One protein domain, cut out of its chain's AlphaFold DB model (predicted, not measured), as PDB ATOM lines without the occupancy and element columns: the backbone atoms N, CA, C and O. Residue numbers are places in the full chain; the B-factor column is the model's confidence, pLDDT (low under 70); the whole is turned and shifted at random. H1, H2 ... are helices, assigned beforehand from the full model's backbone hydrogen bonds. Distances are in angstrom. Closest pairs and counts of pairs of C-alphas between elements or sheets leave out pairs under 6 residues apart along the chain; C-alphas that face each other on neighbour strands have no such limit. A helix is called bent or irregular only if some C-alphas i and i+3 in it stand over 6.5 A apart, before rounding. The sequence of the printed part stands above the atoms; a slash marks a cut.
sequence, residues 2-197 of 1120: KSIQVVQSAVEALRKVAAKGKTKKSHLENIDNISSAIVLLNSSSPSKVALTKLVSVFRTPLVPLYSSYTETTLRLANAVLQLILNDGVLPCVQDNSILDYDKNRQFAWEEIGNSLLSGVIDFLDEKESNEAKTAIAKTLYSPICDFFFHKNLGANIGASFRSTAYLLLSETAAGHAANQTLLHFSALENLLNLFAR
ATOM      1  N   LYS A   2     201.809 335.352 251.701       86.25
ATOM      2  CA  LYS A   2     201.116 336.595 251.269       86.25
ATOM      3  C   LYS A   2     199.584 336.455 251.344       86.25
ATOM      4  O   LYS A   2     198.901 337.349 251.830       86.25
ATOM      5  N   SER A   3     199.072 335.294 250.950       92.94
ATOM      6  CA  SER A   3     197.652 334.938 250.901       92.94
ATOM      7  C   SER A   3     196.916 335.133 252.238       92.94
ATOM      8  O   SER A   3     195.916 335.846 252.288       92.94
ATOM      9  N   ILE A   4     197.439 334.612 253.362       94.94
ATOM     10  CA  ILE A   4     196.783 334.781 254.677       94.94
ATOM     11  C   ILE A   4     196.761 336.247 255.145       94.94
ATOM     12  O   ILE A   4     195.801 336.665 255.789       94.94
ATOM     13  N   GLN A   5     197.754 337.065 254.776       95.88
ATOM     14  CA  GLN A   5     197.759 338.496 255.111       95.88
ATOM     15  C   GLN A   5     196.627 339.251 254.394       95.88
ATOM     16  O   GLN A   5     196.034 340.165 254.975       95.88
ATOM     17  N   VAL A   6     196.259 338.837 253.173       96.69
ATOM     18  CA  VAL A   6     195.078 339.357 252.458       96.69
ATOM     19  C   VAL A   6     193.790 338.959 253.185       96.69
ATOM     20  O   VAL A   6     192.934 339.813 253.420       96.69
ATOM     21  N   VAL A   7     193.676 337.701 253.628       97.38
ATOM     22  CA  VAL A   7     192.529 337.222 254.423       97.38
ATOM     23  C   VAL A   7     192.391 338.001 255.737       97.38
ATOM     24  O   VAL A   7     191.316 338.519 256.036       97.38
ATOM     25  N   GLN A   8     193.474 338.150 256.503       97.19
ATOM     26  CA  GLN A   8     193.493 338.925 257.752       97.19
ATOM     27  C   GLN A   8     193.096 340.391 257.515       97.19
ATOM     28  O   GLN A   8     192.261 340.933 258.243       97.19
ATOM     29  N   SER A   9     193.603 341.005 256.442       97.50
ATOM     30  CA  SER A   9     193.230 342.367 256.034       97.50
ATOM     31  C   SER A   9     191.740 342.490 255.684       97.50
ATOM     32  O   SER A   9     191.111 343.499 256.012       97.50
ATOM     33  N   ALA A  10     191.146 341.463 255.066       97.88
ATOM     34  CA  ALA A  10     189.717 341.423 254.761       97.88
ATOM     35  C   ALA A  10     188.849 341.245 256.025       97.88
ATOM     36  O   ALA A  10     187.838 341.941 256.164       97.88
ATOM     37  N   VAL A  11     189.266 340.410 256.989       98.06
ATOM     38  CA  VAL A  11     188.618 340.307 258.315       98.06
ATOM     39  C   VAL A  11     188.669 341.651 259.040       98.06
ATOM     40  O   VAL A  11     187.655 342.107 259.570       98.06
ATOM     41  N   GLU A  12     189.821 342.323 259.037       98.00
ATOM     42  CA  GLU A  12     189.948 343.656 259.620       98.00
ATOM     43  C   GLU A  12     189.056 344.686 258.928       98.00
ATOM     44  O   GLU A  12     188.432 345.494 259.613       98.00
ATOM     45  N   ALA A  13     188.969 344.678 257.594       98.00
ATOM     46  CA  ALA A  13     188.088 345.577 256.852       98.00
ATOM     47  C   ALA A  13     186.611 345.352 257.226       98.00
ATOM     48  O   ALA A  13     185.900 346.316 257.518       98.00
ATOM     49  N   LEU A  14     186.177 344.090 257.309       98.00
ATOM     50  CA  LEU A  14     184.833 343.713 257.742       98.00
ATOM     51  C   LEU A  14     184.565 344.135 259.201       98.00
ATOM     52  O   LEU A  14     183.555 344.786 259.467       98.00
ATOM     53  N   ARG A  15     185.500 343.880 260.132       97.88
ATOM     54  CA  ARG A  15     185.409 344.333 261.537       97.88
ATOM     55  C   ARG A  15     185.356 345.867 261.634       97.88
ATOM     56  O   ARG A  15     184.551 346.401 262.392       97.88
ATOM     57  N   LYS A  16     186.144 346.593 260.827       97.50
ATOM     58  CA  LYS A  16     186.172 348.072 260.763       97.50
ATOM     59  C   LYS A  16     184.887 348.676 260.180       97.50
ATOM     60  O   LYS A  16     184.530 349.786 260.570       97.50
ATOM     61  N   VAL A  17     184.189 347.983 259.278       97.44
ATOM     62  CA  VAL A  17     182.851 348.384 258.800       97.44
ATOM     63  C   VAL A  17     181.786 348.057 259.849       97.44
ATOM     64  O   VAL A  17     180.998 348.932 260.210       97.44
ATOM     65  N   ALA A  18     181.811 346.849 260.420       96.75
ATOM     66  CA  ALA A  18     180.849 346.427 261.436       96.75
ATOM     67  C   ALA A  18     180.917 347.277 262.722       96.75
ATOM     68  O   ALA A  18     179.880 347.598 263.299       96.75
ATOM     69  N   ALA A  19     182.107 347.719 263.140       95.38
ATOM     70  CA  ALA A  19     182.283 348.593 264.304       95.38
ATOM     71  C   ALA A  19     181.771 350.037 264.098       95.38
ATOM     72  O   ALA A  19     181.547 350.749 265.074       95.38
ATOM     73  N   LYS A  20     181.585 350.488 262.848       95.06
ATOM     74  CA  LYS A  20     181.076 351.839 262.527       95.06
ATOM     75  C   LYS A  20     179.550 351.914 262.441       95.06
ATOM     76  O   LYS A  20     178.991 353.007 262.520       95.06
ATOM     77  N   GLY A  21     178.871 350.786 262.239       90.69
ATOM     78  CA  GLY A  21     177.411 350.722 262.157       90.69
ATOM     79  C   GLY A  21     176.736 350.505 263.516       90.69
ATOM     80  O   GLY A  21     177.366 350.119 264.495       90.69
ATOM     81  N   LYS A  22     175.407 350.668 263.562       91.88
ATOM     82  CA  LYS A  22     174.569 350.194 264.683       91.88
ATOM     83  C   LYS A  22     174.328 348.687 264.548       91.88
ATOM     84  O   LYS A  22     173.226 348.252 264.221       91.88
ATOM     85  N   THR A  23     175.390 347.907 264.684       91.38
ATOM     86  CA  THR A  23     175.410 346.490 264.310       91.38
ATOM     87  C   THR A  23     174.901 345.583 265.426       91.38
ATOM     88  O   THR A  23     174.953 345.922 266.610       91.38
ATOM     89  N   LYS A  24     174.339 344.425 265.056       95.88
ATOM     90  CA  LYS A  24     173.884 343.433 266.040       95.88
ATOM     91  C   LYS A  24     175.112 342.807 266.708       95.88
ATOM     92  O   LYS A  24     176.070 342.483 266.011       95.88
ATOM     93  N   LYS A  25     175.061 342.567 268.024       96.25
ATOM     94  CA  LYS A  25     176.155 341.923 268.783       96.25
ATOM     95  C   LYS A  25     176.594 340.594 268.149       96.25
ATOM     96  O   LYS A  25     177.789 340.379 267.976       96.25
ATOM     97  N   SER A  26     175.634 339.803 267.668       96.88
ATOM     98  CA  SER A  26     175.868 338.553 266.934       96.88
ATOM     99  C   SER A  26     176.685 338.706 265.649       96.88
ATOM    100  O   SER A  26     177.370 337.774 265.250       96.88
ATOM    101  N   HIS A  27     176.669 339.870 264.990       97.19
ATOM    102  CA  HIS A  27     177.495 340.085 263.800       97.19
ATOM    103  C   HIS A  27     178.972 340.263 264.180       97.19
ATOM    104  O   HIS A  27     179.841 339.787 263.458       97.19
ATOM    105  N   LEU A  28     179.260 340.913 265.315       97.06
ATOM    106  CA  LEU A  28     180.625 341.019 265.844       97.06
ATOM    107  C   LEU A  28     181.105 339.659 266.366       97.06
ATOM    108  O   LEU A  28     182.201 339.238 266.019       97.06
ATOM    109  N   GLU A  29     180.248 338.924 267.081       97.38
ATOM    110  CA  GLU A  29     180.533 337.551 267.529       97.38
ATOM    111  C   GLU A  29     180.833 336.614 266.347       97.38
ATOM    112  O   GLU A  29     181.812 335.873 266.394       97.38
ATOM    113  N   ASN A  30     180.077 336.693 265.243       97.69
ATOM    114  CA  ASN A  30     180.386 335.937 264.026       97.69
ATOM    115  C   ASN A  30     181.732 336.359 263.410       97.69
ATOM    116  O   ASN A  30     182.524 335.490 263.057       97.69
ATOM    117  N   ILE A  31     182.023 337.663 263.312       98.00
ATOM    118  CA  ILE A  31     183.308 338.169 262.792       98.00
ATOM    119  C   ILE A  31     184.485 337.691 263.654       98.00
ATOM    120  O   ILE A  31     185.520 337.309 263.111       98.00
ATOM    121  N   ASP A  32     184.336 337.658 264.977       97.62
ATOM    122  CA  ASP A  32     185.379 337.195 265.893       97.62
ATOM    123  C   ASP A  32     185.522 335.658 265.871       97.62
ATOM    124  O   ASP A  32     186.645 335.147 265.869       97.62
ATOM    125  N   ASN A  33     184.422 334.913 265.710       96.69
ATOM    126  CA  ASN A  33     184.446 333.469 265.449       96.69
ATOM    127  C   ASN A  33     185.203 333.145 264.150       96.69
ATOM    128  O   ASN A  33     186.112 332.310 264.169       96.69
ATOM    129  N   ILE A  34     184.894 333.850 263.055       97.19
ATOM    130  CA  ILE A  34     185.578 333.756 261.754       97.19
ATOM    131  C   ILE A  34     187.060 334.134 261.893       97.19
ATOM    132  O   ILE A  34     187.931 333.391 261.444       97.19
ATOM    133  N   SER A  35     187.364 335.223 262.605       97.50
ATOM    134  CA  SER A  35     188.732 335.647 262.931       97.50
ATOM    135  C   SER A  35     189.510 334.578 263.710       97.50
ATOM    136  O   SER A  35     190.715 334.462 263.508       97.50
ATOM    137  N   SER A  36     188.851 333.793 264.573       97.06
ATOM    138  CA  SER A  36     189.471 332.666 265.291       97.06
ATOM    139  C   SER A  36     189.665 331.427 264.413       97.06
ATOM    140  O   SER A  36     190.612 330.671 264.612       97.06
ATOM    141  N   ALA A  37     188.759 331.192 263.459       96.38
ATOM    142  CA  ALA A  37     188.801 330.033 262.575       96.38
ATOM    143  C   ALA A  37     189.874 330.204 261.493       96.38
ATOM    144  O   ALA A  37     190.631 329.281 261.239       96.38
ATOM    145  N   ILE A  38     190.024 331.410 260.939       95.88
ATOM    146  CA  ILE A  38     191.024 331.737 259.909       95.88
ATOM    147  C   ILE A  38     192.471 331.480 260.365       95.88
ATOM    148  O   ILE A  38     193.322 331.183 259.532       95.88
ATOM    149  N   VAL A  39     192.762 331.499 261.672       95.69
ATOM    150  CA  VAL A  39     194.078 331.085 262.197       95.69
ATOM    151  C   VAL A  39     194.396 329.628 261.826       95.69
ATOM    152  O   VAL A  39     195.546 329.319 261.525       95.69
ATOM    153  N   LEU A  40     193.386 328.757 261.759       95.69
ATOM    154  CA  LEU A  40     193.526 327.344 261.392       95.69
ATOM    155  C   LEU A  40     193.870 327.148 259.908       95.69
ATOM    156  O   LEU A  40     194.492 326.153 259.571       95.69
ATOM    157  N   LEU A  41     193.570 328.113 259.031       95.00
ATOM    158  CA  LEU A  41     193.974 328.059 257.617       95.00
ATOM    159  C   LEU A  41     195.495 328.233 257.410       95.00
ATOM    160  O   LEU A  41     195.964 328.184 256.278       95.00
ATOM    161  N   ASN A  42     196.276 328.445 258.478       93.50
ATOM    162  CA  ASN A  42     197.742 328.461 258.411       93.50
ATOM    163  C   ASN A  42     198.374 327.062 258.494       93.50
ATOM    164  O   ASN A  42     199.566 326.934 258.219       93.50
ATOM    165  N   SER A  43     197.631 326.019 258.886       90.75
ATOM    166  CA  SER A  43     198.150 324.649 258.825       90.75
ATOM    167  C   SER A  43     198.168 324.166 257.377       90.75
ATOM    168  O   SER A  43     197.128 324.189 256.724       90.75
ATOM    169  N   SER A  44     199.306 323.660 256.901       88.31
ATOM    170  CA  SER A  44     199.437 323.053 255.564       88.31
ATOM    171  C   SER A  44     198.455 321.895 255.332       88.31
ATOM    172  O   SER A  44     197.980 321.703 254.210       88.31
ATOM    173  N   SER A  45     198.131 321.158 256.397       89.25
ATOM    174  CA  SER A  45     197.078 320.145 256.454       89.25
ATOM    175  C   SER A  45     196.195 320.401 257.690       89.25
ATOM    176  O   SER A  45     196.702 320.307 258.813       89.25
ATOM    177  N   PRO A  46     194.914 320.789 257.531       91.00
ATOM    178  CA  PRO A  46     194.013 321.016 258.659       91.00
ATOM    179  C   PRO A  46     193.600 319.691 259.313       91.00
ATOM    180  O   PRO A  46     193.160 318.757 258.647       91.00
ATOM    181  N   SER A  47     193.700 319.606 260.644       94.12
ATOM    182  CA  SER A  47     193.232 318.427 261.388       94.12
ATOM    183  C   SER A  47     191.713 318.250 261.264       94.12
ATOM    184  O   SER A  47     190.994 319.231 261.084       94.12
ATOM    185  N   LYS A  48     191.191 317.026 261.440       93.62
ATOM    186  CA  LYS A  48     189.741 316.735 261.341       93.62
ATOM    187  C   LYS A  48     188.875 317.697 262.180       93.62
ATOM    188  O   LYS A  48     187.858 318.185 261.707       93.62
ATOM    189  N   VAL A  49     189.320 318.052 263.391       95.81
ATOM    190  CA  VAL A  49     188.626 319.018 264.269       95.81
ATOM    191  C   VAL A  49     188.694 320.453 263.725       95.81
ATOM    192  O   VAL A  49     187.711 321.193 263.797       95.81
ATOM    193  N   ALA A  50     189.838 320.859 263.163       95.50
ATOM    194  CA  ALA A  50     189.984 322.160 262.517       95.50
ATOM    195  C   ALA A  50     189.118 322.258 261.251       95.50
ATOM    196  O   ALA A  50     188.428 323.259 261.075       95.50
ATOM    197  N   LEU A  51     189.090 321.201 260.436       95.69
ATOM    198  CA  LEU A  51     188.247 321.038 259.254       95.69
ATOM    199  C   LEU A  51     186.760 321.214 259.598       95.69
ATOM    200  O   LEU A  51     186.130 322.134 259.082       95.69
ATOM    201  N   THR A  52     186.220 320.449 260.556       96.38
ATOM    202  CA  THR A  52     184.817 320.593 260.994       96.38
ATOM    203  C   THR A  52     184.505 322.006 261.507       96.38
ATOM    204  O   THR A  52     183.429 322.546 261.229       96.38
ATOM    205  N   LYS A  53     185.442 322.659 262.218       96.88
ATOM    206  CA  LYS A  53     185.276 324.058 262.650       96.88
ATOM    207  C   LYS A  53     185.305 325.041 261.470       96.88
ATOM    208  O   LYS A  53     184.526 325.985 261.467       96.88
ATOM    209  N   LEU A  54     186.170 324.848 260.478       97.25
ATOM    210  CA  LEU A  54     186.259 325.711 259.295       97.25
ATOM    211  C   LEU A  54     185.007 325.584 258.416       97.25
ATOM    212  O   LEU A  54     184.388 326.596 258.087       97.25
ATOM    213  N   VAL A  55     184.580 324.351 258.132       97.06
ATOM    214  CA  VAL A  55     183.354 324.030 257.385       97.06
ATOM    215  C   VAL A  55     182.134 324.677 258.043       97.06
ATOM    216  O   VAL A  55     181.418 325.432 257.387       97.06
ATOM    217  N   SER A  56     181.931 324.478 259.349       96.75
ATOM    218  CA  SER A  56     180.796 325.081 260.067       96.75
ATOM    219  C   SER A  56     180.870 326.611 260.183       96.75
ATOM    220  O   SER A  56     179.827 327.263 260.219       96.75
ATOM    221  N   VAL A  57     182.068 327.213 260.200       96.94
ATOM    222  CA  VAL A  57     182.240 328.673 260.320       96.94
ATOM    223  C   VAL A  57     182.122 329.423 258.985       96.94
ATOM    224  O   VAL A  57     181.730 330.591 258.997       96.94
ATOM    225  N   PHE A  58     182.391 328.786 257.840       97.12
ATOM    226  CA  PHE A  58     182.258 329.434 256.524       97.12
ATOM    227  C   PHE A  58     180.891 329.288 255.852       97.12
ATOM    228  O   PHE A  58     180.614 330.035 254.915       97.12
ATOM    229  N   ARG A  59     180.005 328.428 256.365       96.44
ATOM    230  CA  ARG A  59     178.592 328.435 255.968       96.44
ATOM    231  C   ARG A  59     177.775 329.378 256.859       96.44
ATOM    232  O   ARG A  59     177.752 330.590 256.640       96.44
ATOM    233  N   THR A  60     177.156 328.859 257.919       96.06
ATOM    234  CA  THR A  60     176.097 329.559 258.670       96.06
ATOM    235  C   THR A  60     176.492 330.931 259.258       96.06
ATOM    236  O   THR A  60     175.678 331.853 259.172       96.06
ATOM    237  N   PRO A  61     177.697 331.157 259.829       97.25
ATOM    238  CA  PRO A  61     178.062 332.474 260.365       97.25
ATOM    239  C   PRO A  61     178.256 333.585 259.323       97.25
ATOM    240  O   PRO A  61     178.125 334.759 259.687       97.25
ATOM    241  N   LEU A  62     178.559 333.248 258.060       97.25
ATOM    242  CA  LEU A  62     178.773 334.233 256.991       97.25
ATOM    243  C   LEU A  62     177.462 334.734 256.364       97.25
ATOM    244  O   LEU A  62     177.386 335.920 256.050       97.25
ATOM    245  N   VAL A  63     176.411 333.909 256.274       97.31
ATOM    246  CA  VAL A  63     175.092 334.281 255.701       97.31
ATOM    247  C   VAL A  63     174.546 335.633 256.220       97.31
ATOM    248  O   VAL A  63     174.405 336.567 255.421       97.31
ATOM    249  N   PRO A  64     174.361 335.861 257.541       97.44
ATOM    250  CA  PRO A  64     173.872 337.150 258.046       97.44
ATOM    251  C   PRO A  64     174.859 338.313 257.835       97.44
ATOM    252  O   PRO A  64     174.460 339.482 257.889       97.44
ATOM    253  N   LEU A  65     176.144 338.025 257.593       97.94
ATOM    254  CA  LEU A  65     177.169 339.019 257.274       97.94
ATOM    255  C   LEU A  65     177.153 339.390 255.783       97.94
ATOM    256  O   LEU A  65     177.406 340.554 255.470       97.94
ATOM    257  N   TYR A  66     176.802 338.479 254.867       97.75
ATOM    258  CA  TYR A  66     176.524 338.826 253.467       97.75
ATOM    259  C   TYR A  66     175.264 339.698 253.371       97.75
ATOM    260  O   TYR A  66     175.302 340.761 252.749       97.75
ATOM    261  N   SER A  67     174.192 339.342 254.087       96.44
ATOM    262  CA  SER A  67     172.956 340.139 254.146       96.44
ATOM    263  C   SER A  67     173.141 341.529 254.784       96.44
ATOM    264  O   SER A  67     172.377 342.445 254.478       96.44
ATOM    265  N   SER A  68     174.176 341.732 255.615       97.12
ATOM    266  CA  SER A  68     174.428 343.006 256.321       97.12
ATOM    267  C   SER A  68     175.546 343.881 255.739       97.12
ATOM    268  O   SER A  68     175.468 345.105 255.842       97.12
ATOM    269  N   TYR A  69     176.600 343.284 255.171       97.06
ATOM    270  CA  TYR A  69     177.812 343.986 254.711       97.06
ATOM    271  C   TYR A  69     178.332 343.404 253.382       97.06
ATOM    272  O   TYR A  69     179.539 343.212 253.211       97.06
ATOM    273  N   THR A  70     177.406 343.100 252.465       96.81
ATOM    274  CA  THR A  70     177.578 342.270 251.255       96.81
ATOM    275  C   THR A  70     178.953 342.379 250.598       96.81
ATOM    276  O   THR A  70     179.660 341.379 250.527       96.81
ATOM    277  N   GLU A  71     179.385 343.575 250.187       97.06
ATOM    278  CA  GLU A  71     180.664 343.746 249.484       97.06
ATOM    279  C   GLU A  71     181.886 343.372 250.345       97.06
ATOM    280  O   GLU A  71     182.768 342.655 249.879       97.06
ATOM    281  N   THR A  72     181.960 343.804 251.608       98.00
ATOM    282  CA  THR A  72     183.088 343.442 252.490       98.00
ATOM    283  C   THR A  72     183.112 341.960 252.843       98.00
ATOM    284  O   THR A  72     184.194 341.384 252.947       98.00
ATOM    285  N   THR A  73     181.947 341.331 252.991       98.25
ATOM    286  CA  THR A  73     181.856 339.901 253.309       98.25
ATOM    287  C   THR A  73     182.201 339.046 252.083       98.25
ATOM    288  O   THR A  73     182.953 338.086 252.212       98.25
ATOM    289  N   LEU A  74     181.773 339.441 250.875       98.31
ATOM    290  CA  LEU A  74     182.186 338.791 249.623       98.31
ATOM    291  C   LEU A  74     183.683 338.973 249.331       98.31
ATOM    292  O   LEU A  74     184.326 338.037 248.867       98.31
ATOM    293  N   ARG A  75     184.282 340.132 249.648       98.00
ATOM    294  CA  ARG A  75     185.745 340.318 249.547       98.00
ATOM    295  C   ARG A  75     186.513 339.401 250.504       98.00
ATOM    296  O   ARG A  75     187.570 338.898 250.130       98.00
ATOM    297  N   LEU A  76     185.988 339.158 251.709       98.25
ATOM    298  CA  LEU A  76     186.543 338.158 252.627       98.25
ATOM    299  C   LEU A  76     186.390 336.739 252.061       98.25
ATOM    300  O   LEU A  76     187.362 335.989 252.075       98.25
ATOM    301  N   ALA A  77     185.226 336.396 251.505       98.31
ATOM    302  CA  ALA A  77     185.005 335.108 250.853       98.31
ATOM    303  C   ALA A  77     185.971 334.879 249.679       98.31
ATOM    304  O   ALA A  77     186.589 333.826 249.609       98.31
ATOM    305  N   ASN A  78     186.192 335.881 248.822       98.06
ATOM    306  CA  ASN A  78     187.188 335.824 247.749       98.06
ATOM    307  C   ASN A  78     188.607 335.589 248.300       98.06
ATOM    308  O   ASN A  78     189.295 334.679 247.853       98.06
ATOM    309  N   ALA A  79     189.030 336.342 249.321       98.06
ATOM    310  CA  ALA A  79     190.352 336.157 249.921       98.06
ATOM    311  C   ALA A  79     190.542 334.747 250.518       98.06
ATOM    312  O   ALA A  79     191.604 334.150 250.351       98.06
ATOM    313  N   VAL A  80     189.523 334.204 251.198       97.88
ATOM    314  CA  VAL A  80     189.560 332.838 251.751       97.88
ATOM    315  C   VAL A  80     189.532 331.794 250.629       97.88
ATOM    316  O   VAL A  80     190.306 330.843 250.684       97.88
ATOM    317  N   LEU A  81     188.722 331.992 249.585       98.00
ATOM    318  CA  LEU A  81     188.684 331.124 248.408       98.00
ATOM    319  C   LEU A  81     190.048 331.091 247.709       98.00
ATOM    320  O   LEU A  81     190.579 330.013 247.492       98.00
ATOM    321  N   GLN A  82     190.669 332.241 247.434       97.19
ATOM    322  CA  GLN A  82     192.003 332.294 246.822       97.19
ATOM    323  C   GLN A  82     193.081 331.620 247.678       97.19
ATOM    324  O   GLN A  82     193.995 331.024 247.113       97.19
ATOM    325  N   LEU A  83     192.983 331.670 249.013       96.62
ATOM    326  CA  LEU A  83     193.873 330.909 249.895       96.62
ATOM    327  C   LEU A  83     193.645 329.397 249.740       96.62
ATOM    328  O   LEU A  83     194.605 328.660 249.540       96.62
ATOM    329  N   ILE A  84     192.389 328.942 249.799       96.81
ATOM    330  CA  ILE A  84     192.025 327.524 249.644       96.81
ATOM    331  C   ILE A  84     192.484 326.999 248.282       96.81
ATOM    332  O   ILE A  84     193.097 325.941 248.214       96.81
ATOM    333  N   LEU A  85     192.230 327.748 247.208       95.75
ATOM    334  CA  LEU A  85     192.596 327.357 245.852       95.75
ATOM    335  C   LEU A  85     194.121 327.324 245.664       95.75
ATOM    336  O   LEU A  85     194.632 326.297 245.238       95.75
ATOM    337  N   ASN A  86     194.858 328.387 246.016       94.94
ATOM    338  CA  ASN A  86     196.288 328.509 245.683       94.94
ATOM    339  C   ASN A  86     197.255 327.925 246.730       94.94
ATOM    340  O   ASN A  86     198.249 327.312 246.348       94.94
ATOM    341  N   ASP A  87     197.005 328.110 248.032       94.56
ATOM    342  CA  ASP A  87     197.875 327.594 249.107       94.56
ATOM    343  C   ASP A  87     197.429 326.176 249.565       94.56
ATOM    344  O   ASP A  87     198.206 325.477 250.221       94.56
ATOM    345  N   GLY A  88     196.199 325.743 249.228       94.44
ATOM    346  CA  GLY A  88     195.580 324.483 249.679       94.44
ATOM    347  C   GLY A  88     195.420 323.396 248.604       94.44
ATOM    348  O   GLY A  88     196.072 322.358 248.685       94.44
ATOM    349  N   VAL A  89     194.546 323.618 247.613       94.38
ATOM    350  CA  VAL A  89     194.182 322.635 246.567       94.38
ATOM    351  C   VAL A  89     195.245 322.551 245.468       94.38
ATOM    352  O   VAL A  89     195.632 321.451 245.086       94.38
ATOM    353  N   LEU A  90     195.745 323.691 244.970       93.50
ATOM    354  CA  LEU A  90     196.689 323.744 243.846       93.50
ATOM    355  C   LEU A  90     197.947 322.882 244.045       93.50
ATOM    356  O   LEU A  90     198.277 322.160 243.105       93.50
ATOM    357  N   PRO A  91     198.626 322.877 245.215       92.75
ATOM    358  CA  PRO A  91     199.803 322.033 245.416       92.75
ATOM    359  C   PRO A  91     199.472 320.543 245.265       92.75
ATOM    360  O   PRO A  91     200.128 319.848 244.498       92.75
ATOM    361  N   CYS A  92     198.383 320.076 245.888       91.56
ATOM    362  CA  CYS A  92     197.930 318.683 245.799       91.56
ATOM    363  C   CYS A  92     197.437 318.269 244.398       91.56
ATOM    364  O   CYS A  92     197.262 317.082 244.149       91.56
ATOM    365  N   VAL A  93     197.192 319.225 243.493       89.25
ATOM    366  CA  VAL A  93     196.792 318.974 242.096       89.25
ATOM    367  C   VAL A  93     197.970 319.094 241.118       89.25
ATOM    368  O   VAL A  93     197.954 318.446 240.071       89.25
ATOM    369  N   GLN A  94     198.980 319.914 241.425       88.00
ATOM    370  CA  GLN A  94     200.194 320.062 240.612       88.00
ATOM    371  C   GLN A  94     201.201 318.940 240.868       88.00
ATOM    372  O   GLN A  94     201.785 318.410 239.918       88.00
ATOM    373  N   ASP A  95     201.370 318.549 242.130       80.69
ATOM    374  CA  ASP A  95     202.155 317.383 242.500       80.69
ATOM    375  C   ASP A  95     201.366 316.121 242.118       80.69
ATOM    376  O   ASP A  95     200.657 315.545 242.935       80.69
ATOM    377  N   ASN A  96     201.538 315.639 240.877       68.62
ATOM    378  CA  ASN A  96     200.982 314.364 240.368       68.62
ATOM    379  C   ASN A  96     201.487 313.102 241.125       68.62
ATOM    380  O   ASN A  96     201.298 311.972 240.674       68.62
ATOM    381  N   SER A  97     202.127 313.300 242.280       66.06
ATOM    382  CA  SER A  97     202.272 312.353 243.380       66.06
ATOM    383  C   SER A  97     200.954 311.610 243.628       66.06
ATOM    384  O   SER A  97     199.972 312.176 244.101       66.06
ATOM    385  N   ILE A  98     200.917 310.309 243.337       59.62
ATOM    386  CA  ILE A  98     199.705 309.484 243.504       59.62
ATOM    387  C   ILE A  98     199.497 309.096 244.990       59.62
ATOM    388  O   ILE A  98     198.622 308.289 245.307       59.62
ATOM    389  N   LEU A  99     200.260 309.673 245.928       75.62
ATOM    390  CA  LEU A  99     200.186 309.368 247.357       75.62
ATOM    391  C   LEU A  99     198.806 309.721 247.938       75.62
ATOM    392  O   LEU A  99     198.323 310.849 247.836       75.62
ATOM    393  N   ASP A 100     198.162 308.757 248.599       77.19
ATOM    394  CA  ASP A 100     196.819 308.945 249.173       77.19
ATOM    395  C   ASP A 100     196.779 309.981 250.312       77.19
ATOM    396  O   ASP A 100     195.715 310.518 250.631       77.19
ATOM    397  N   TYR A 101     197.933 310.328 250.890       76.69
ATOM    398  CA  TYR A 101     198.069 311.444 251.828       76.69
ATOM    399  C   TYR A 101     197.631 312.779 251.201       76.69
ATOM    400  O   TYR A 101     196.817 313.501 251.784       76.69
ATOM    401  N   ASP A 102     198.102 313.077 249.987       84.69
ATOM    402  CA  ASP A 102     197.804 314.338 249.306       84.69
ATOM    403  C   ASP A 102     196.345 314.412 248.847       84.69
ATOM    404  O   ASP A 102     195.742 315.479 248.920       84.69
ATOM    405  N   LYS A 103     195.719 313.278 248.510       88.69
ATOM    406  CA  LYS A 103     194.280 313.202 248.182       88.69
ATOM    407  C   LYS A 103     193.395 313.498 249.396       88.69
ATOM    408  O   LYS A 103     192.416 314.232 249.281       88.69
ATOM    409  N   ASN A 104     193.747 312.971 250.572       91.12
ATOM    410  CA  ASN A 104     193.038 313.283 251.821       91.12
ATOM    411  C   ASN A 104     193.180 314.770 252.194       91.12
ATOM    412  O   ASN A 104     192.219 315.404 252.633       91.12
ATOM    413  N   ARG A 105     194.372 315.338 251.978       92.44
ATOM    414  CA  ARG A 105     194.656 316.765 252.174       92.44
ATOM    415  C   ARG A 105     193.887 317.642 251.175       92.44
ATOM    416  O   ARG A 105     193.278 318.623 251.597       92.44
ATOM    417  N   GLN A 106     193.855 317.267 249.896       93.62
ATOM    418  CA  GLN A 106     193.061 317.914 248.847       93.62
ATOM    419  C   GLN A 106     191.578 317.931 249.231       93.62
ATOM    420  O   GLN A 106     190.988 319.006 249.300       93.62
ATOM    421  N   PHE A 107     191.001 316.771 249.561       93.81
ATOM    422  CA  PHE A 107     189.595 316.642 249.951       93.81
ATOM    423  C   PHE A 107     189.226 317.569 251.119       93.81
ATOM    424  O   PHE A 107     188.209 318.256 251.058       93.81
ATOM    425  N   ALA A 108     190.076 317.663 252.148       95.25
ATOM    426  CA  ALA A 108     189.857 318.576 253.269       95.25
ATOM    427  C   ALA A 108     189.827 320.056 252.832       95.25
ATOM    428  O   ALA A 108     188.980 320.820 253.292       95.25
ATOM    429  N   TRP A 109     190.715 320.477 251.924       96.88
ATOM    430  CA  TRP A 109     190.693 321.837 251.370       96.88
ATOM    431  C   TRP A 109     189.463 322.094 250.490       96.88
ATOM    432  O   TRP A 109     188.845 323.157 250.590       96.88
ATOM    433  N   GLU A 110     189.062 321.115 249.681       96.44
ATOM    434  CA  GLU A 110     187.854 321.183 248.856       96.44
ATOM    435  C   GLU A 110     186.571 321.242 249.693       96.44
ATOM    436  O   GLU A 110     185.674 322.004 249.350       96.44
ATOM    437  N   GLU A 111     186.478 320.520 250.813       96.81
ATOM    438  CA  GLU A 111     185.323 320.570 251.723       96.81
ATOM    439  C   GLU A 111     185.167 321.965 252.362       96.81
ATOM    440  O   GLU A 111     184.060 322.511 252.425       96.81
ATOM    441  N   ILE A 112     186.280 322.601 252.757       97.62
ATOM    442  CA  ILE A 112     186.291 323.987 253.259       97.62
ATOM    443  C   ILE A 112     185.822 324.957 252.162       97.62
ATOM    444  O   ILE A 112     184.982 325.823 252.427       97.62
ATOM    445  N   GLY A 113     186.327 324.805 250.933       97.50
ATOM    446  CA  GLY A 113     185.922 325.622 249.782       97.50
ATOM    447  C   GLY A 113     184.450 325.433 249.414       97.50
ATOM    448  O   GLY A 113     183.730 326.407 249.197       97.50
ATOM    449  N   ASN A 114     183.978 324.188 249.420       97.50
ATOM    450  CA  ASN A 114     182.595 323.807 249.163       97.50
ATOM    451  C   ASN A 114     181.640 324.435 250.185       97.50
ATOM    452  O   ASN A 114     180.619 325.007 249.805       97.50
ATOM    453  N   SER A 115     181.998 324.405 251.473       98.00
ATOM    454  CA  SER A 115     181.203 325.037 252.531       98.00
ATOM    455  C   SER A 115     181.148 326.563 252.393       98.00
ATOM    456  O   SER A 115     180.084 327.165 252.545       98.00
ATOM    457  N   LEU A 116     182.274 327.192 252.034       98.38
ATOM    458  CA  LEU A 116     182.357 328.634 251.793       98.38
ATOM    459  C   LEU A 116     181.479 329.078 250.613       98.38
ATOM    460  O   LEU A 116     180.747 330.058 250.745       98.38
ATOM    461  N   LEU A 117     181.533 328.365 249.482       98.12
ATOM    462  CA  LEU A 117     180.690 328.661 248.317       98.12
ATOM    463  C   LEU A 117     179.213 328.352 248.596       98.12
ATOM    464  O   LEU A 117     178.359 329.163 248.248       98.12
ATOM    465  N   SER A 118     178.915 327.266 249.318       97.81
ATOM    466  CA  SER A 118     177.554 326.967 249.795       97.81
ATOM    467  C   SER A 118     176.985 328.115 250.634       97.81
ATOM    468  O   SER A 118     175.843 328.501 250.431       97.81
ATOM    469  N   GLY A 119     177.789 328.732 251.509       97.94
ATOM    470  CA  GLY A 119     177.375 329.908 252.284       97.94
ATOM    471  C   GLY A 119     177.107 331.170 251.448       97.94
ATOM    472  O   GLY A 119     176.414 332.071 251.921       97.94
ATOM    473  N   VAL A 120     177.631 331.259 250.218       98.19
ATOM    474  CA  VAL A 120     177.280 332.325 249.257       98.19
ATOM    475  C   VAL A 120     175.968 331.996 248.537       98.19
ATOM    476  O   VAL A 120     175.179 332.911 248.304       98.19
ATOM    477  N   ILE A 121     175.711 330.719 248.232       97.62
ATOM    478  CA  ILE A 121     174.428 330.252 247.673       97.62
ATOM    479  C   ILE A 121     173.305 330.444 248.703       97.62
ATOM    480  O   ILE A 121     172.337 331.122 248.388       97.62
ATOM    481  N   ASP A 122     173.495 330.025 249.962       97.81
ATOM    482  CA  ASP A 122     172.545 330.263 251.067       97.81
ATOM    483  C   ASP A 122     172.136 331.753 251.179       97.81
ATOM    484  O   ASP A 122     170.994 332.087 251.492       97.81
ATOM    485  N   PHE A 123     173.077 332.673 250.925       97.62
ATOM    486  CA  PHE A 123     172.820 334.117 250.900       97.62
ATOM    487  C   PHE A 123     172.073 334.581 249.639       97.62
ATOM    488  O   PHE A 123     171.267 335.512 249.717       97.62
ATOM    489  N   LEU A 124     172.343 333.973 248.483       97.12
ATOM    490  CA  LEU A 124     171.608 334.253 247.254       97.12
ATOM    491  C   LEU A 124     170.150 333.786 247.375       97.12
ATOM    492  O   LEU A 124     169.258 334.530 246.980       97.12
ATOM    493  N   ASP A 125     169.918 332.637 248.009       96.69
ATOM    494  CA  ASP A 125     168.588 332.093 248.301       96.69
ATOM    495  C   ASP A 125     167.827 332.965 249.322       96.69
ATOM    496  O   ASP A 125     166.644 333.257 249.139       96.69
ATOM    497  N   GLU A 126     168.501 333.470 250.369       96.31
ATOM    498  CA  GLU A 126     167.927 334.478 251.285       96.31
ATOM    499  C   GLU A 126     167.578 335.804 250.579       96.31
ATOM    500  O   GLU A 126     166.723 336.559 251.060       96.31
ATOM    501  N   LYS A 127     168.288 336.150 249.498       92.62
ATOM    502  CA  LYS A 127     168.267 337.492 248.909       92.62
ATOM    503  C   LYS A 127     168.528 337.473 247.401       92.62
ATOM    504  O   LYS A 127     169.510 338.054 246.922       92.62
ATOM    505  N   GLU A 128     167.595 336.904 246.640       92.81
ATOM    506  CA  GLU A 128     167.671 336.926 245.179       92.81
ATOM    507  C   GLU A 128     167.440 338.355 244.647       92.81
ATOM    508  O   GLU A 128     166.322 338.794 244.374       92.81
ATOM    509  N   SER A 129     168.517 339.133 244.527       95.94
ATOM    510  CA  SER A 129     168.483 340.466 243.932       95.94
ATOM    511  C   SER A 129     169.606 340.661 242.923       95.94
ATOM    512  O   SER A 129     170.731 340.205 243.117       95.94
ATOM    513  N   ASN A 130     169.322 341.411 241.858       94.75
ATOM    514  CA  ASN A 130     170.302 341.730 240.815       94.75
ATOM    515  C   ASN A 130     171.549 342.434 241.382       94.75
ATOM    516  O   ASN A 130     172.658 342.219 240.902       94.75
ATOM    517  N   GLU A 131     171.399 343.212 242.458       96.00
ATOM    518  CA  GLU A 131     172.522 343.793 243.203       96.00
ATOM    519  C   GLU A 131     173.407 342.717 243.857       96.00
ATOM    520  O   GLU A 131     174.632 342.819 243.797       96.00
ATOM    521  N   ALA A 132     172.809 341.681 244.460       96.44
ATOM    522  CA  ALA A 132     173.538 340.556 245.042       96.44
ATOM    523  C   ALA A 132     174.206 339.707 243.950       96.44
ATOM    524  O   ALA A 132     175.412 339.477 244.033       96.44
ATOM    525  N   LYS A 133     173.475 339.348 242.881       96.00
ATOM    526  CA  LYS A 133     174.029 338.637 241.713       96.00
ATOM    527  C   LYS A 133     175.211 339.407 241.103       96.00
ATOM    528  O   LYS A 133     176.271 338.817 240.895       96.00
ATOM    529  N   THR A 134     175.093 340.723 240.903       95.75
ATOM    530  CA  THR A 134     176.192 341.588 240.414       95.75
ATOM    531  C   THR A 134     177.382 341.610 241.378       95.75
ATOM    532  O   THR A 134     178.534 341.502 240.954       95.75
ATOM    533  N   ALA A 135     177.133 341.765 242.683       97.06
ATOM    534  CA  ALA A 135     178.191 341.850 243.690       97.06
ATOM    535  C   ALA A 135     178.967 340.533 243.831       97.06
ATOM    536  O   ALA A 135     180.191 340.570 243.986       97.06
ATOM    537  N   ILE A 136     178.280 339.389 243.743       97.31
ATOM    538  CA  ILE A 136     178.902 338.062 243.713       97.31
ATOM    539  C   ILE A 136     179.755 337.926 242.449       97.31
ATOM    540  O   ILE A 136     180.951 337.675 242.572       97.31
ATOM    541  N   ALA A 137     179.192 338.175 241.262       94.19
ATOM    542  CA  ALA A 137     179.907 338.037 239.992       94.19
ATOM    543  C   ALA A 137     181.200 338.859 239.943       94.19
ATOM    544  O   ALA A 137     182.288 338.314 239.749       94.19
ATOM    545  N   LYS A 138     181.101 340.157 240.260       95.56
ATOM    546  CA  LYS A 138     182.240 341.087 240.342       95.56
ATOM    547  C   LYS A 138     183.341 340.627 241.312       95.56
ATOM    548  O   LYS A 138     184.482 341.062 241.181       95.56
ATOM    549  N   THR A 139     183.004 339.800 242.303       97.12
ATOM    550  CA  THR A 139     183.910 339.434 243.400       97.12
ATOM    551  C   THR A 139     184.417 337.992 243.322       97.12
ATOM    552  O   THR A 139     185.497 337.735 243.843       97.12
ATOM    553  N   LEU A 140     183.684 337.065 242.694       97.00
ATOM    554  CA  LEU A 140     183.991 335.627 242.692       97.00
ATOM    555  C   LEU A 140     184.114 334.988 241.298       97.00
ATOM    556  O   LEU A 140     184.636 333.882 241.228       97.00
ATOM    557  N   TYR A 141     183.715 335.639 240.196       93.62
ATOM    558  CA  TYR A 141     183.820 334.999 238.873       93.62
ATOM    559  C   TYR A 141     185.265 334.722 238.459       93.62
ATOM    560  O   TYR A 141     185.557 333.571 238.167       93.62
ATOM    561  N   SER A 142     186.172 335.708 238.503       93.25
ATOM    562  CA  SER A 142     187.600 335.490 238.190       93.25
ATOM    563  C   SER A 142     188.207 334.307 238.966       93.25
ATOM    564  O   SER A 142     188.524 333.314 238.323       93.25
ATOM    565  N   PRO A 143     188.271 334.289 240.315       95.00
ATOM    566  CA  PRO A 143     188.936 333.198 241.037       95.00
ATOM    567  C   PRO A 143     188.282 331.821 240.837       95.00
ATOM    568  O   PRO A 143     188.954 330.811 241.027       95.00
ATOM    569  N   ILE A 144     186.999 331.754 240.457       94.31
ATOM    570  CA  ILE A 144     186.358 330.494 240.065       94.31
ATOM    571  C   ILE A 144     186.760 330.117 238.629       94.31
ATOM    572  O   ILE A 144     187.266 329.020 238.411       94.31
ATOM    573  N   CYS A 145     186.589 331.010 237.654       90.25
ATOM    574  CA  CYS A 145     186.895 330.741 236.247       90.25
ATOM    575  C   CYS A 145     188.388 330.428 236.047       90.25
ATOM    576  O   CYS A 145     188.733 329.387 235.494       90.25
ATOM    577  N   ASP A 146     189.270 331.275 236.585       89.69
ATOM    578  CA  ASP A 146     190.731 331.184 236.460       89.69
ATOM    579  C   ASP A 146     191.295 329.854 237.001       89.69
ATOM    580  O   ASP A 146     192.353 329.408 236.557       89.69
ATOM    581  N   PHE A 147     190.589 329.209 237.940       91.88
ATOM    582  CA  PHE A 147     190.989 327.944 238.561       91.88
ATOM    583  C   PHE A 147     190.275 326.728 237.957       91.88
ATOM    584  O   PHE A 147     190.912 325.805 237.451       91.88
ATOM    585  N   PHE A 148     188.941 326.720 237.991       88.94
ATOM    586  CA  PHE A 148     188.125 325.567 237.605       88.94
ATOM    587  C   PHE A 148     188.042 325.368 236.083       88.94
ATOM    588  O   PHE A 148     187.763 324.259 235.616       88.94
ATOM    589  N   PHE A 149     188.291 326.418 235.294       82.81
ATOM    590  CA  PHE A 149     188.330 326.345 233.831       82.81
ATOM    591  C   PHE A 149     189.769 326.231 233.290       82.81
ATOM    592  O   PHE A 149     189.984 326.105 232.083       82.81
ATOM    593  N   HIS A 150     190.777 326.200 234.170       84.00
ATOM    594  CA  HIS A 150     192.160 325.959 233.775       84.00
ATOM    595  C   HIS A 150     192.338 324.508 233.300       84.00
ATOM    596  O   HIS A 150     192.106 323.569 234.067       84.00
ATOM    597  N   LYS A 151     192.796 324.332 232.050       71.69
ATOM    598  CA  LYS A 151     192.774 323.058 231.293       71.69
ATOM    599  C   LYS A 151     193.258 321.825 232.071       71.69
ATOM    600  O   LYS A 151     192.676 320.756 231.928       71.69
ATOM    601  N   ASN A 152     194.289 321.985 232.902       74.38
ATOM    602  CA  ASN A 152     194.913 320.884 233.644       74.38
ATOM    603  C   ASN A 152     194.388 320.732 235.085       74.38
ATOM    604  O   ASN A 152     194.479 319.647 235.648       74.38
ATOM    605  N   LEU A 153     193.851 321.798 235.693       78.75
ATOM    606  CA  LEU A 153     193.433 321.790 237.102       78.75
ATOM    607  C   LEU A 153     192.000 321.281 237.253       78.75
ATOM    608  O   LEU A 153     191.729 320.421 238.089       78.75
ATOM    609  N   GLY A 154     191.092 321.769 236.398       71.06
ATOM    610  CA  GLY A 154     189.658 321.490 236.485       71.06
ATOM    611  C   GLY A 154     189.305 320.000 236.491       71.06
ATOM    612  O   GLY A 154     188.299 319.613 237.080       71.06
ATOM    613  N   ALA A 155     190.137 319.149 235.882       72.19
ATOM    614  CA  ALA A 155     189.929 317.704 235.818       72.19
ATOM    615  C   ALA A 155     190.083 316.987 237.173       72.19
ATOM    616  O   ALA A 155     189.310 316.064 237.437       72.19
ATOM    617  N   ASN A 156     191.015 317.428 238.025       83.06
ATOM    618  CA  ASN A 156     191.427 316.717 239.244       83.06
ATOM    619  C   ASN A 156     190.648 317.138 240.507       83.06
ATOM    620  O   ASN A 156     190.725 316.451 241.522       83.06
ATOM    621  N   ILE A 157     189.888 318.238 240.450       89.56
ATOM    622  CA  ILE A 157     189.113 318.774 241.584       89.56
ATOM    623  C   ILE A 157     187.900 317.879 241.884       89.56
ATOM    624  O   ILE A 157     187.157 317.526 240.963       89.56
ATOM    625  N   GLY A 158     187.624 317.567 243.148       87.25
ATOM    626  CA  GLY A 158     186.475 316.762 243.563       87.25
ATOM    627  C   GLY A 158     185.128 317.304 243.069       87.25
ATOM    628  O   GLY A 158     184.850 318.506 243.086       87.25
ATOM    629  N   ALA A 159     184.263 316.388 242.624       84.62
ATOM    630  CA  ALA A 159     183.022 316.722 241.924       84.62
ATOM    631  C   ALA A 159     182.058 317.606 242.740       84.62
ATOM    632  O   ALA A 159     181.396 318.457 242.158       84.62
ATOM    633  N   SER A 160     182.002 317.461 244.070       87.88
ATOM    634  CA  SER A 160     181.107 318.267 244.919       87.88
ATOM    635  C   SER A 160     181.488 319.753 244.917       87.88
ATOM    636  O   SER A 160     180.674 320.587 244.528       87.88
ATOM    637  N   PHE A 161     182.740 320.086 245.254       94.38
ATOM    638  CA  PHE A 161     183.231 321.471 245.247       94.38
ATOM    639  C   PHE A 161     183.122 322.104 243.852       94.38
ATOM    640  O   PHE A 161     182.698 323.252 243.712       94.38
ATOM    641  N   ARG A 162     183.429 321.308 242.820       90.88
ATOM    642  CA  ARG A 162     183.281 321.664 241.409       90.88
ATOM    643  C   ARG A 162     181.830 322.022 241.048       90.88
ATOM    644  O   ARG A 162     181.589 323.106 240.525       90.88
ATOM    645  N   SER A 163     180.862 321.166 241.372       86.69
ATOM    646  CA  SER A 163     179.440 321.421 241.103       86.69
ATOM    647  C   SER A 163     178.902 322.631 241.868       86.69
ATOM    648  O   SER A 163     178.197 323.443 241.275       86.69
ATOM    649  N   THR A 164     179.274 322.817 243.139       94.25
ATOM    650  CA  THR A 164     178.863 323.991 243.933       94.25
ATOM    651  C   THR A 164     179.396 325.297 243.347       94.25
ATOM    652  O   THR A 164     178.673 326.293 243.303       94.25
ATOM    653  N   ALA A 165     180.635 325.306 242.840       94.00
ATOM    654  CA  ALA A 165     181.178 326.465 242.141       94.00
ATOM    655  C   ALA A 165     180.349 326.811 240.896       94.00
ATOM    656  O   ALA A 165     179.974 327.968 240.714       94.00
ATOM    657  N   TYR A 166     179.998 325.821 240.076       90.62
ATOM    658  CA  TYR A 166     179.245 326.049 238.838       90.62
ATOM    659  C   TYR A 166     177.769 326.367 239.064       90.62
ATOM    660  O   TYR A 166     177.220 327.192 238.335       90.62
ATOM    661  N   LEU A 167     177.153 325.811 240.109       89.50
ATOM    662  CA  LEU A 167     175.821 326.204 240.565       89.50
ATOM    663  C   LEU A 167     175.799 327.694 240.946       89.50
ATOM    664  O   LEU A 167     174.927 328.429 240.490       89.50
ATOM    665  N   LEU A 168     176.810 328.173 241.685       94.62
ATOM    666  CA  LEU A 168     176.930 329.593 242.029       94.62
ATOM    667  C   LEU A 168     177.077 330.489 240.786       94.62
ATOM    668  O   LEU A 168     176.453 331.554 240.733       94.62
ATOM    669  N   LEU A 169     177.862 330.081 239.779       92.50
ATOM    670  CA  LEU A 169     177.948 330.810 238.503       92.50
ATOM    671  C   LEU A 169     176.591 330.822 237.778       92.50
ATOM    672  O   LEU A 169     176.134 331.878 237.346       92.50
ATOM    673  N   SER A 170     175.925 329.666 237.702       88.88
ATOM    674  CA  SER A 170     174.656 329.483 236.993       88.88
ATOM    675  C   SER A 170     173.517 330.309 237.595       88.88
ATOM    676  O   SER A 170     172.823 331.019 236.863       88.88
ATOM    677  N   GLU A 171     173.365 330.310 238.921       90.94
ATOM    678  CA  GLU A 171     172.278 331.027 239.605       90.94
ATOM    679  C   GLU A 171     172.523 332.531 239.728       90.94
ATOM    680  O   GLU A 171     171.578 333.327 239.724       90.94
ATOM    681  N   THR A 172     173.785 332.965 239.727       93.19
ATOM    682  CA  THR A 172     174.098 334.395 239.588       93.19
ATOM    683  C   THR A 172     174.008 334.894 238.144       93.19
ATOM    684  O   THR A 172     173.802 336.091 237.949       93.19
ATOM    685  N   ALA A 173     174.086 334.020 237.136       87.81
ATOM    686  CA  ALA A 173     173.778 334.351 235.742       87.81
ATOM    687  C   ALA A 173     172.274 334.259 235.413       87.81
ATOM    688  O   ALA A 173     171.808 334.919 234.480       87.81
ATOM    689  N   ALA A 174     171.494 333.480 236.173       82.56
ATOM    690  CA  ALA A 174     170.055 333.311 235.979       82.56
ATOM    691  C   ALA A 174     169.317 334.663 235.991       82.56
ATOM    692  O   ALA A 174     169.320 335.386 236.992       82.56
ATOM    693  N   GLY A 175     168.705 335.010 234.852       75.50
ATOM    694  CA  GLY A 175     167.976 336.266 234.648       75.50
ATOM    695  C   GLY A 175     168.833 337.542 234.615       75.50
ATOM    696  O   GLY A 175     168.271 338.637 234.622       75.50
ATOM    697  N   HIS A 176     170.169 337.444 234.592       80.81
ATOM    698  CA  HIS A 176     171.059 338.586 234.827       80.81
ATOM    699  C   HIS A 176     172.040 338.859 233.675       80.81
ATOM    700  O   HIS A 176     173.219 338.511 233.744       80.81
ATOM    701  N   ALA A 177     171.574 339.565 232.639       73.44
ATOM    702  CA  ALA A 177     172.321 339.858 231.404       73.44
ATOM    703  C   ALA A 177     173.766 340.364 231.597       73.44
ATOM    704  O   ALA A 177     174.667 339.933 230.888       73.44
ATOM    705  N   ALA A 178     174.019 341.232 232.582       78.50
ATOM    706  CA  ALA A 178     175.369 341.750 232.841       78.50
ATOM    707  C   ALA A 178     176.326 340.720 233.477       78.50
ATOM    708  O   ALA A 178     177.538 340.895 233.405       78.50
ATOM    709  N   ASN A 179     175.793 339.660 234.095       81.06
ATOM    710  CA  ASN A 179     176.581 338.524 234.583       81.06
ATOM    711  C   ASN A 179     176.743 337.458 233.498       81.06
ATOM    712  O   ASN A 179     177.791 336.827 233.414       81.06
ATOM    713  N   GLN A 180     175.728 337.298 232.647       74.88
ATOM    714  CA  GLN A 180     175.776 336.411 231.487       74.88
ATOM    715  C   GLN A 180     176.954 336.782 230.566       74.88
ATOM    716  O   GLN A 180     177.750 335.925 230.200       74.88
ATOM    717  N   THR A 181     177.172 338.077 230.316       70.44
ATOM    718  CA  THR A 181     178.326 338.591 229.549       70.44
ATOM    719  C   THR A 181     179.697 338.478 230.242       70.44
ATOM    720  O   THR A 181     180.664 339.045 229.739       70.44
ATOM    721  N   LEU A 182     179.807 337.824 231.406       73.44
ATOM    722  CA  LEU A 182     181.061 337.687 232.171       73.44
ATOM    723  C   LEU A 182     181.532 336.229 232.341       73.44
ATOM    724  O   LEU A 182     182.495 336.002 233.073       73.44
ATOM    725  N   LEU A 183     180.874 335.243 231.718       68.81
ATOM    726  CA  LEU A 183     181.139 333.817 231.952       68.81
ATOM    727  C   LEU A 183     181.543 333.056 230.686       68.81
ATOM    728  O   LEU A 183     180.842 333.099 229.682       68.81
ATOM    729  N   HIS A 184     182.646 332.305 230.776       55.94
ATOM    730  CA  HIS A 184     183.164 331.442 229.707       55.94
ATOM    731  C   HIS A 184     183.717 330.098 230.270       55.94
ATOM    732  O   HIS A 184     184.894 329.989 230.588       55.94
ATOM    733  N   PHE A 185     182.845 329.083 230.354       46.22
ATOM    734  CA  PHE A 185     183.080 327.621 230.197       46.22
ATOM    735  C   PHE A 185     184.075 326.775 231.061       46.22
ATOM    736  O   PHE A 185     185.244 326.645 230.712       46.22
ATOM    737  N   SER A 186     183.564 325.938 231.993       41.31
ATOM    738  CA  SER A 186     183.833 324.469 232.089       41.31
ATOM    739  C   SER A 186     182.750 323.686 232.901       41.31
ATOM    740  O   SER A 186     182.062 324.273 233.731       41.31
ATOM    741  N   ALA A 187     182.608 322.370 232.621       53.28
ATOM    742  CA  ALA A 187     181.574 321.358 232.997       53.28
ATOM    743  C   ALA A 187     180.223 321.311 232.250       53.28
ATOM    744  O   ALA A 187     179.257 321.991 232.576       53.28
ATOM    745  N   LEU A 188     180.153 320.355 231.320       66.25
ATOM    746  CA  LEU A 188     179.229 320.271 230.189       66.25
ATOM    747  C   LEU A 188     177.734 320.525 230.473       66.25
ATOM    748  O   LEU A 188     177.185 321.412 229.847       66.25
ATOM    749  N   GLU A 189     177.062 319.824 231.390       67.94
ATOM    750  CA  GLU A 189     175.602 319.992 231.572       67.94
ATOM    751  C   GLU A 189     175.230 321.358 232.177       67.94
ATOM    752  O   GLU A 189     174.530 322.158 231.555       67.94
ATOM    753  N   ASN A 190     175.780 321.680 233.356       67.19
ATOM    754  CA  ASN A 190     175.618 323.000 233.973       67.19
ATOM    755  C   ASN A 190     176.127 324.127 233.060       67.19
ATOM    756  O   ASN A 190     175.607 325.239 233.123       67.19
ATOM    757  N   LEU A 191     177.102 323.846 232.188       74.06
ATOM    758  CA  LEU A 191     177.533 324.773 231.150       74.06
ATOM    759  C   LEU A 191     176.576 324.941 229.999       74.06
ATOM    760  O   LEU A 191     176.500 326.047 229.496       74.06
ATOM    761  N   LEU A 192     175.940 323.886 229.513       81.62
ATOM    762  CA  LEU A 192     175.018 324.002 228.398       81.62
ATOM    763  C   LEU A 192     173.776 324.758 228.886       81.62
ATOM    764  O   LEU A 192     173.354 325.723 228.256       81.62
ATOM    765  N   ASN A 193     173.312 324.462 230.100       78.31
ATOM    766  CA  ASN A 193     172.269 325.233 230.780       78.31
ATOM    767  C   ASN A 193     172.693 326.687 231.060       78.31
ATOM    768  O   ASN A 193     171.894 327.607 230.879       78.31
ATOM    769  N   LEU A 194     173.955 326.935 231.430       75.62
ATOM    770  CA  LEU A 194     174.504 328.292 231.498       75.62
ATOM    771  C   LEU A 194     174.553 328.945 230.110       75.62
ATOM    772  O   LEU A 194     174.113 330.076 229.973       75.62
ATOM    773  N   PHE A 195     175.033 328.248 229.085       83.06
ATOM    774  CA  PHE A 195     175.203 328.717 227.711       83.06
ATOM    775  C   PHE A 195     173.873 329.131 227.092       83.06
ATOM    776  O   PHE A 195     173.815 330.212 226.525       83.06
ATOM    777  N   ALA A 196     172.781 328.389 227.298       85.00
ATOM    778  CA  ALA A 196     171.439 328.857 226.940       85.00
ATOM    779  C   ALA A 196     171.018 330.119 227.695       85.00
ATOM    780  O   ALA A 196     170.423 331.018 227.105       85.00
ATOM    781  N   ARG A 197     171.374 330.234 228.982       80.25
ATOM    782  CA  ARG A 197     171.221 331.490 229.733       80.25
ATOM    783  C   ARG A 197     172.145 332.600 229.184       80.25
ATOM    784  O   ARG A 197     171.855 333.760 229.448       80.25
TER     785      ARG A 197
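AT A GLANCE: This is residues 2 to 197 of the 1120 residues of an uncharacterized protein of Pyrrhoderma noxium (UniProt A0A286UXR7). What is the main shape? It is a slab of helices two layers thick: H1, H4 and H6 lie side by side in one layer, H2, H3, H5 and H7 in the other, and short H8 and H9 lie at one end of the slab. H1 to H7 form an up-and-down bundle, each running against the one before it. What is it made of? The 196 printed residues hold nine named helices, H1 to H9 in chain order, and no named strand, an all-helix domain. How large is it? It is compact, with a radius of gyration of the C-alphas of 16.4 A and spans of 49 by 41 by 25 A.

IN THESE COORDINATES: Where do the first helices lie? H1 is residues 2 to 18, 24.7 A long, with C-alpha 2 at (201.116, 336.595, 251.269). H2 is residues 25 to 42, 27.5 A, and H3 residues 48 to 58. Which are the next? H4, residues 63 to 94, is 32.6 A long and irregular, with C-alphas 68 and 71 9.3 A apart. H5 is residues 100 to 126, 38.6 A. H6, residues 130 to 148, 24.3 A, is irregular too, with C-alphas 139 and 142 7.5 A apart. Where does the printed part end? H7 is residues 159 to 173, 20.8 A, and H8 residues 177 to 180. H9, residues 188 to 197, ends with C-alpha 197 at (171.221, 331.490, 229.733).

HOW THE PARTS SIT: What does H1 touch? H1 and H2 are a hairpin, closest at the C-alphas of Val 11 and Ser 35, 6.6 A. H1 touches H4, opposite ways at a shallow tilt of 7 degrees, closest at the C-alphas of Ala 10 and Leu 76, 5.0 A. How does the bundle go on? H5 touches H3 with residues 108 to 119 alone, closest at the C-alphas of Phe 58 and Leu 116, 4.8 A. H4 and H5 are a hairpin at a shallow tilt of 20 degrees, and H4 touches H6 with residues 70 to 85 alone. What does H7 touch? H7 touches H5, H6, H9 and, only just and only at the corner, H8; its closest C-alphas to H9 are Ser 170 and Leu 194, 5.6 A. Are the helix backbones whole? Every O i to N i+4 pair is within hydrogen-bond range in H1, H3, H7 and H9, against 10 of 14 in H2, 22 of 28 in H4, 22 of 23 in H5 and 12 of 15 in H6; H8 is too short for such a pair.

THE WHOLE: How far does it reach? The C-alphas farthest apart are those of Lys 22 and Ile 98, 52.3 A. Is it unbroken? The printed part has no cut and no long link. Where is confidence low? The mean pLDDT of the printed part is 90.6, and residues 96 to 98 and 183 to 190 are under 70.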